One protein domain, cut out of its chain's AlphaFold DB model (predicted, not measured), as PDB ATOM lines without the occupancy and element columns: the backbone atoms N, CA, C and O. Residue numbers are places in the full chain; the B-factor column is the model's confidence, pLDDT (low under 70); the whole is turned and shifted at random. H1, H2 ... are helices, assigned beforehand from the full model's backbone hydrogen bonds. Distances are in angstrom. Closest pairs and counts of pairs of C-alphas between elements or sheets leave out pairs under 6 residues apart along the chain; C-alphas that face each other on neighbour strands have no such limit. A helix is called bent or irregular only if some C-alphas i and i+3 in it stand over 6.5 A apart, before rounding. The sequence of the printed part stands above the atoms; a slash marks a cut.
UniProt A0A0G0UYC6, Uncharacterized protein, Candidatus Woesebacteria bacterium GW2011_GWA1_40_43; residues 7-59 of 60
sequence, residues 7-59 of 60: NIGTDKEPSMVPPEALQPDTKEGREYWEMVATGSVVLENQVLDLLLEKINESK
ATOM      1  N   ASN A   7      93.109   9.832 -10.598       93.12
ATOM      2  CA  ASN A   7      93.198  11.287 -10.501       93.12
ATOM      3  C   ASN A   7      93.019  11.926 -11.889       93.12
ATOM      4  O   ASN A   7      93.828  11.676 -12.780       93.12
ATOM      5  N   ILE A   8      92.004  12.772 -12.055       92.75
ATOM      6  CA  ILE A   8      91.770  13.595 -13.257       92.75
ATOM      7  C   ILE A   8      92.088  15.083 -13.037       92.75
ATOM      8  O   ILE A   8      91.951  15.890 -13.953       92.75
ATOM      9  N   GLY A   9      92.465  15.454 -11.812       91.50
ATOM     10  CA  GLY A   9      92.820  16.817 -11.432       91.50
ATOM     11  C   GLY A   9      94.290  17.144 -11.683       91.50
ATOM     12  O   GLY A   9      95.001  16.454 -12.413       91.50
ATOM     13  N   THR A  10      94.765  18.211 -11.045       94.81
ATOM     14  CA  THR A  10      96.191  18.576 -11.056       94.81
ATOM     15  C   THR A  10      96.887  18.071  -9.796       94.81
ATOM     16  O   THR A  10      96.234  17.716  -8.820       94.81
ATOM     17  N   ASP A  11      98.220  18.112  -9.760       92.44
ATOM     18  CA  ASP A  11      98.980  17.771  -8.544       92.44
ATOM     19  C   ASP A  11      98.652  18.692  -7.356       92.44
ATOM     20  O   ASP A  11      98.810  18.305  -6.199       92.44
ATOM     21  N   LYS A  12      98.212  19.926  -7.633       93.88
ATOM     22  CA  LYS A  12      97.837  20.909  -6.605       93.88
ATOM     23  C   LYS A  12      96.385  20.759  -6.162       93.88
ATOM     24  O   LYS A  12      96.067  21.070  -5.020       93.88
ATOM     25  N   GLU A  13      95.530  20.294  -7.064       91.25
ATOM     26  CA  GLU A  13      94.095  20.109  -6.857       91.25
ATOM     27  C   GLU A  13      93.684  18.761  -7.467       91.25
ATOM     28  O   GLU A  13      93.190  18.714  -8.601       91.25
ATOM     29  N   PRO A  14      93.957  17.647  -6.763       90.94
ATOM     30  CA  PRO A  14      93.617  16.322  -7.254       90.94
ATOM     31  C   PRO A  14      92.102  16.111  -7.209       90.94
ATOM     32  O   PRO A  14      91.417  16.555  -6.289       90.94
ATOM     33  N   SER A  15      91.583  15.385  -8.192       89.75
ATOM     34  CA  SER A  15      90.176  14.996  -8.270       89.75
ATOM     35  C   SER A  15      90.111  13.512  -8.587       89.75
ATOM     36  O   SER A  15      90.515  13.086  -9.666       89.75
ATOM     37  N   MET A  16      89.674  12.719  -7.612       91.56
ATOM     38  CA  MET A  16      89.676  11.261  -7.692       91.56
ATOM     39  C   MET A  16      88.310  10.765  -8.158       91.56
ATOM     40  O   MET A  16      87.302  11.025  -7.503       91.56
ATOM     41  N   VAL A  17      88.282  10.017  -9.258       90.19
ATOM     42  CA  VAL A  17      87.063   9.436  -9.834       90.19
ATOM     43  C   VAL A  17      87.229   7.927 -10.019       90.19
ATOM     44  O   VAL A  17      88.357   7.448 -10.157       90.19
ATOM     45  N   PRO A  18      86.143   7.140  -9.993       90.62
ATOM     46  CA  PRO A  18      86.223   5.720 -10.304       90.62
ATOM     47  C   PRO A  18      86.534   5.519 -11.808       90.62
ATOM     48  O   PRO A  18      86.230   6.403 -12.615       90.62
ATOM     49  N   PRO A  19      87.146   4.397 -12.230       91.56
ATOM     50  CA  PRO A  19      87.592   4.203 -13.613       91.56
ATOM     51  C   PRO A  19      86.453   4.244 -14.640       91.56
ATOM     52  O   PRO A  19      86.663   4.636 -15.787       91.56
ATOM     53  N   GLU A  20      85.235   3.878 -14.236       90.19
ATOM     54  CA  GLU A  20      84.030   3.930 -15.067       90.19
ATOM     55  C   GLU A  20      83.696   5.366 -15.494       90.19
ATOM     56  O   GLU A  20      83.192   5.580 -16.596       90.19
ATOM     57  N   ALA A  21      84.057   6.366 -14.680       90.69
ATOM     58  CA  ALA A  21      83.871   7.776 -15.014       90.69
ATOM     59  C   ALA A  21      84.712   8.217 -16.227       90.69
ATOM     60  O   ALA A  21      84.378   9.202 -16.882       90.69
ATOM     61  N   LEU A  22      85.784   7.485 -16.565       90.94
ATOM     62  CA  LEU A  22      86.616   7.756 -17.743       90.94
ATOM     63  C   LEU A  22      85.991   7.239 -19.049       90.94
ATOM     64  O   LEU A  22      86.539   7.475 -20.123       90.94
ATOM     65  N   GLN A  23      84.855   6.538 -18.970       92.94
ATOM     66  CA  GLN A  23      84.138   5.969 -20.110       92.94
ATOM     67  C   GLN A  23      82.749   6.622 -20.243       92.94
ATOM     68  O   GLN A  23      81.736   5.967 -20.011       92.94
ATOM     69  N   PRO A  24      82.652   7.908 -20.624       86.94
ATOM     70  CA  PRO A  24      81.380   8.641 -20.645       86.94
ATOM     71  C   PRO A  24      80.352   8.087 -21.646       86.94
ATOM     72  O   PRO A  24      79.173   8.418 -21.567       86.94
ATOM     73  N   ASP A  25      80.767   7.230 -22.580       93.25
ATOM     74  CA  ASP A  25      79.869   6.580 -23.537       93.25
ATOM     75  C   ASP A  25      79.180   5.325 -22.970       93.25
ATOM     76  O   ASP A  25      78.219   4.820 -23.565       93.25
ATOM     77  N   THR A  26      79.615   4.823 -21.812       95.12
ATOM     78  CA  THR A  26      78.950   3.711 -21.121       95.12
ATOM     79  C   THR A  26      77.791   4.216 -20.268       95.12
ATOM     80  O   THR A  26      77.613   5.415 -20.049       95.12
ATOM     81  N   LYS A  27      76.935   3.296 -19.815       93.50
ATOM     82  CA  LYS A  27      75.820   3.652 -18.937       93.50
ATOM     83  C   LYS A  27      76.349   4.164 -17.592       93.50
ATOM     84  O   LYS A  27      75.914   5.208 -17.128       93.50
ATOM     85  N   GLU A  28      77.320   3.457 -17.035       89.81
ATOM     86  CA  GLU A  28      77.921   3.707 -15.729       89.81
ATOM     87  C   GLU A  28      78.664   5.051 -15.700       89.81
ATOM     88  O   GLU A  28      78.509   5.828 -14.760       89.81
ATOM     89  N   GLY A  29      79.415   5.370 -16.762       90.75
ATOM     90  CA  GLY A  29      80.096   6.658 -16.888       90.75
ATOM     91  C   GLY A  29      79.119   7.832 -16.988       90.75
ATOM     92  O   GLY A  29      79.335   8.864 -16.351       90.75
ATOM     93  N   ARG A  30      78.011   7.673 -17.730       91.81
ATOM     94  CA  ARG A  30      76.950   8.695 -17.797       91.81
ATOM     95  C   ARG A  30      76.282   8.919 -16.449       91.81
ATOM     96  O   ARG A  30      76.162  10.068 -16.041       91.81
ATOM     97  N   GLU A  31      75.880   7.846 -15.771       90.06
ATOM     98  CA  GLU A  31      75.220   7.930 -14.462       90.06
ATOM     99  C   GLU A  31      76.109   8.655 -13.443       90.06
ATOM    100  O   GLU A  31      75.633   9.538 -12.734       90.06
ATOM    101  N   TYR A  32      77.415   8.366 -13.428       89.25
ATOM    102  CA  TYR A  32      78.360   9.059 -12.552       89.25
ATOM    103  C   TYR A  32      78.387  10.575 -12.800       89.25
ATOM    104  O   TYR A  32      78.215  11.366 -11.871       89.25
ATOM    105  N   TRP A  33      78.588  11.000 -14.050       88.50
ATOM    106  CA  TRP A  33      78.685  12.425 -14.374       88.50
ATOM    107  C   TRP A  33      77.350  13.160 -14.254       88.50
ATOM    108  O   TRP A  33      77.344  14.339 -13.901       88.50
ATOM    109  N   GLU A  34      76.229  12.480 -14.486       89.50
ATOM    110  CA  GLU A  34      74.896  13.021 -14.224       89.50
ATOM    111  C   GLU A  34      74.708  13.300 -12.728       89.50
ATOM    112  O   GLU A  34      74.328  14.412 -12.372       89.50
ATOM    113  N   MET A  35      75.083  12.358 -11.851       86.88
ATOM    114  CA  MET A  35      75.048  12.557 -10.396       86.88
ATOM    115  C   MET A  35      75.925  13.726  -9.938       86.88
ATOM    116  O   MET A  35      75.520  14.513  -9.080       86.88
ATOM    117  N   VAL A  36      77.121  13.870 -10.515       84.75
ATOM    118  CA  VAL A  36      78.002  15.011 -10.226       84.75
ATOM    119  C   VAL A  36      77.354  16.322 -10.682       84.75
ATOM    120  O   VAL A  36      77.332  17.291  -9.922       84.75
ATOM    121  N   ALA A  37      76.786  16.360 -11.891       84.56
ATOM    122  CA  ALA A  37      76.154  17.552 -12.453       84.56
ATOM    123  C   ALA A  37      74.912  18.000 -11.666       84.56
ATOM    124  O   ALA A  37      74.666  19.200 -11.531       84.56
ATOM    125  N   THR A  38      74.145  17.061 -11.109       86.31
ATOM    126  CA  THR A  38      72.983  17.352 -10.254       86.31
ATOM    127  C   THR A  38      73.366  17.723  -8.822       86.31
ATOM    128  O   THR A  38      72.483  18.019  -8.014       86.31
ATOM    129  N   GLY A  39      74.661  17.709  -8.483       77.88
ATOM    130  CA  GLY A  39      75.143  17.928  -7.119       77.88
ATOM    131  C   GLY A  39      74.705  16.823  -6.156       77.88
ATOM    132  O   GLY A  39      74.579  17.059  -4.954       77.88
ATOM    133  N   SER A  40      74.419  15.627  -6.672       72.50
ATOM    134  CA  SER A  40      73.978  14.495  -5.871       72.50
ATOM    135  C   SER A  40      75.161  13.902  -5.111       72.50
ATOM    136  O   SER A  40      76.092  13.353  -5.692       72.50
ATOM    137  N   VAL A  41      75.114  14.011  -3.784       68.31
ATOM    138  CA  VAL A  41      76.111  13.419  -2.887       68.31
ATOM    139  C   VAL A  41      75.640  12.027  -2.481       68.31
ATOM    140  O   VAL A  41      74.552  11.875  -1.926       68.31
ATOM    141  N   VAL A  42      76.461  11.007  -2.734       68.56
ATOM    142  CA  VAL A  42      76.251   9.675  -2.155       68.56
ATOM    143  C   VAL A  42      76.788   9.698  -0.733       68.56
ATOM    144  O   VAL A  42      77.985   9.885  -0.523       68.56
ATOM    145  N   LEU A  43      75.901   9.531   0.244       70.81
ATOM    146  CA  LEU A  43      76.279   9.408   1.648       70.81
ATOM    147  C   LEU A  43      76.385   7.933   2.018       70.81
ATOM    148  O   LEU A  43      75.537   7.124   1.646       70.81
ATOM    149  N   GLU A  44      77.408   7.585   2.792       78.94
ATOM    150  CA  GLU A  44      77.430   6.303   3.491       78.94
ATOM    151  C   GLU A  44      76.275   6.249   4.500       78.94
ATOM    152  O   GLU A  44      75.939   7.275   5.094       78.94
ATOM    153  N   ASN A  45      75.704   5.065   4.749       78.19
ATOM    154  CA  ASN A  45      74.554   4.914   5.656       78.19
ATOM    155  C   ASN A  45      74.791   5.573   7.027       78.19
ATOM    156  O   ASN A  45      73.945   6.315   7.505       78.19
ATOM    157  N   GLN A  46      75.983   5.393   7.604       81.50
ATOM    158  CA  GLN A  46      76.354   6.009   8.884       81.50
ATOM    159  C   GLN A  46      76.342   7.549   8.851       81.50
ATOM    160  O   GLN A  46      76.016   8.193   9.843       81.50
ATOM    161  N   VAL A  47      76.687   8.155   7.711       83.75
ATOM    162  CA  VAL A  47      76.693   9.614   7.532       83.75
ATOM    163  C   VAL A  47      75.283  10.123   7.236       83.75
ATOM    164  O   VAL A  47      74.912  11.205   7.687       83.75
ATOM    165  N   LEU A  48      74.482   9.335   6.512       83.12
ATOM    166  CA  LEU A  48      73.072   9.622   6.273       83.12
ATOM    167  C   LEU A  48      72.292   9.682   7.591       83.12
ATOM    168  O   LEU A  48      71.553  10.641   7.799       83.12
ATOM    169  N   ASP A  49      72.501   8.718   8.488       84.88
ATOM    170  CA  ASP A  49      71.845   8.685   9.800       84.88
ATOM    171  C   ASP A  49      72.169   9.950  10.617       84.88
ATOM    172  O   ASP A  49      71.262  10.632  11.097       84.88
ATOM    173  N   LEU A  50      73.445  10.350  10.670       85.75
ATOM    174  CA  LEU A  50      73.878  11.585  11.340       85.75
ATOM    175  C   LEU A  50      73.275  12.854  10.713       85.75
ATOM    176  O   LEU A  50      72.920  13.802  11.420       85.75
ATOM    177  N   LEU A  51      73.154  12.899   9.384       83.44
ATOM    178  CA  LEU A  51      72.532  14.027   8.689       83.44
ATOM    179  C   LEU A  51      71.038  14.124   9.025       83.44
ATOM    180  O   LEU A  51      70.527  15.218   9.274       83.44
ATOM    181  N   LEU A  52      70.342  12.986   9.052       87.06
ATOM    182  CA  LEU A  52      68.927  12.908   9.407       87.06
ATOM    183  C   LEU A  52      68.678  13.356  10.850       87.06
ATOM    184  O   LEU A  52      67.738  14.116  11.095       87.06
ATOM    185  N   GLU A  53      69.537  12.954  11.789       91.12
ATOM    186  CA  GLU A  53      69.492  13.426  13.177       91.12
ATOM    187  C   GLU A  53      69.601  14.956  13.251       91.12
ATOM    188  O   GLU A  53      68.737  15.613  13.834       91.12
ATOM    189  N   LYS A  54      70.588  15.551  12.569       85.88
ATOM    190  CA  LYS A  54      70.795  17.011  12.548       85.88
ATOM    191  C   LYS A  54      69.627  17.792  11.945       85.88
ATOM    192  O   LYS A  54      69.284  18.877  12.425       85.88
ATOM    193  N   ILE A  55      68.999  17.257  10.899       86.62
ATOM    194  CA  ILE A  55      67.814  17.866  10.280       86.62
ATOM    195  C   ILE A  55      66.627  17.854  11.250       86.62
ATOM    196  O   ILE A  55      65.876  18.828  11.301       86.62
ATOM    197  N   ASN A  56      66.456  16.776  12.015       84.88
ATOM    198  CA  ASN A  56      65.379  16.665  12.997       84.88
ATOM    199  C   ASN A  56      65.595  17.605  14.191       84.88
ATOM    200  O   ASN A  56      64.648  18.266  14.610       84.88
ATOM    201  N   GLU A  57      66.830  17.742  14.677       86.19
ATOM    202  CA  GLU A  57      67.184  18.730  15.709       86.19
ATOM    203  C   GLU A  57      66.855  20.162  15.264       86.19
ATOM    204  O   GLU A  57      66.293  20.935  16.030       86.19
ATOM    205  N   SER A  58      67.136  20.502  14.002       68.88
ATOM    206  CA  SER A  58      66.935  21.856  13.455       68.88
ATOM    207  C   SER A  58      65.464  22.238  13.228       68.88
ATOM    208  O   SER A  58      65.175  23.386  12.892       68.88
ATOM    209  N   LYS A  59      64.531  21.285  13.353       63.22
ATOM    210  CA  LYS A  59      63.079  21.512  13.231       63.22
ATOM    211  C   LYS A  59      62.381  21.730  14.582       63.22
ATOM    212  O   LYS A  59      61.165  21.928  14.580       63.22
TER     213      LYS A  59
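What this domain is: This is residues 7 to 59 of the 60 residues of an uncharacterized protein of Candidatus Woesebacteria bacterium GW2011_GWA1_40_43 (UniProt A0A0G0UYC6). A strung-out chain with no common core: the longest helix, H3, makes an arm at one end, and a short link joins it to H2, which packs with the one-turn helix H1 at the other end. Before H1, residues 7 to 18 form a loop that folds back on itself, with no named element in it. The printed part has 53 residues, with three named helices in the order H1, H2, H3 and no named strand; the class is all helix. The whole is only just extended, close to loose, with a radius of gyration of the C-alphas of 15.2 A and spans of 42 by 30 by 18 A.

Where its parts are: H3 has residues 45 to 57 and measures 18.6 A from first to last C-alpha. It begins with C-alpha 45 at (74.554, 4.914, 5.656) and ends with C-alpha 57 at (67.184, 18.730, 15.709). H2 has residues 27 to 37 and measures 15.3 A, with C-alpha 27 at (75.820, 3.652, -18.937). H1 has residues 19 to 22 and measures 5.5 A, with C-alpha 19 at (87.592, 4.203, -13.613). None of the three helices is bent or irregular.

How they stand to each other: H3 touches no helix: it is apart from H2 and apart from H1. Residues 44 to 50, of which 45 to 50 belong to H3, stand free, and so do residues 52 to 59, of which 52 to 57 belong to H3. Residues 34 to 39, of which 34 to 37 belong to H2, also stand free. H1 and H2 touch, with 8 pairs of C-alphas within 8 A; their closest C-alphas, those of Ala 21 and Gly 29, are 4.4 A apart. The centres of H1 and H2 are 9.5 A apart. In H2 and H3 every pair of O of residue i and N of residue i+4 is within hydrogen-bond range. H1 is too short for such a pair; its one pair of O of residue i and N of residue i+3 is within range.

The domain as a whole: The two C-alphas farthest apart, those of Asp 25 and Lys 59, are 43.1 A apart. Without the stretches that stand free, the remaining 32 residues span 32 by 30 by 11 A. The link from H1 to H2 is tight, with 4 residues, and the link from H2 to H3 is short, with 7 residues. The printed part runs from residue 7 to residue 59 without a cut. Its mean pLDDT is 86.3; residues 41 to 42 and 58 to 59 of the model are under 70.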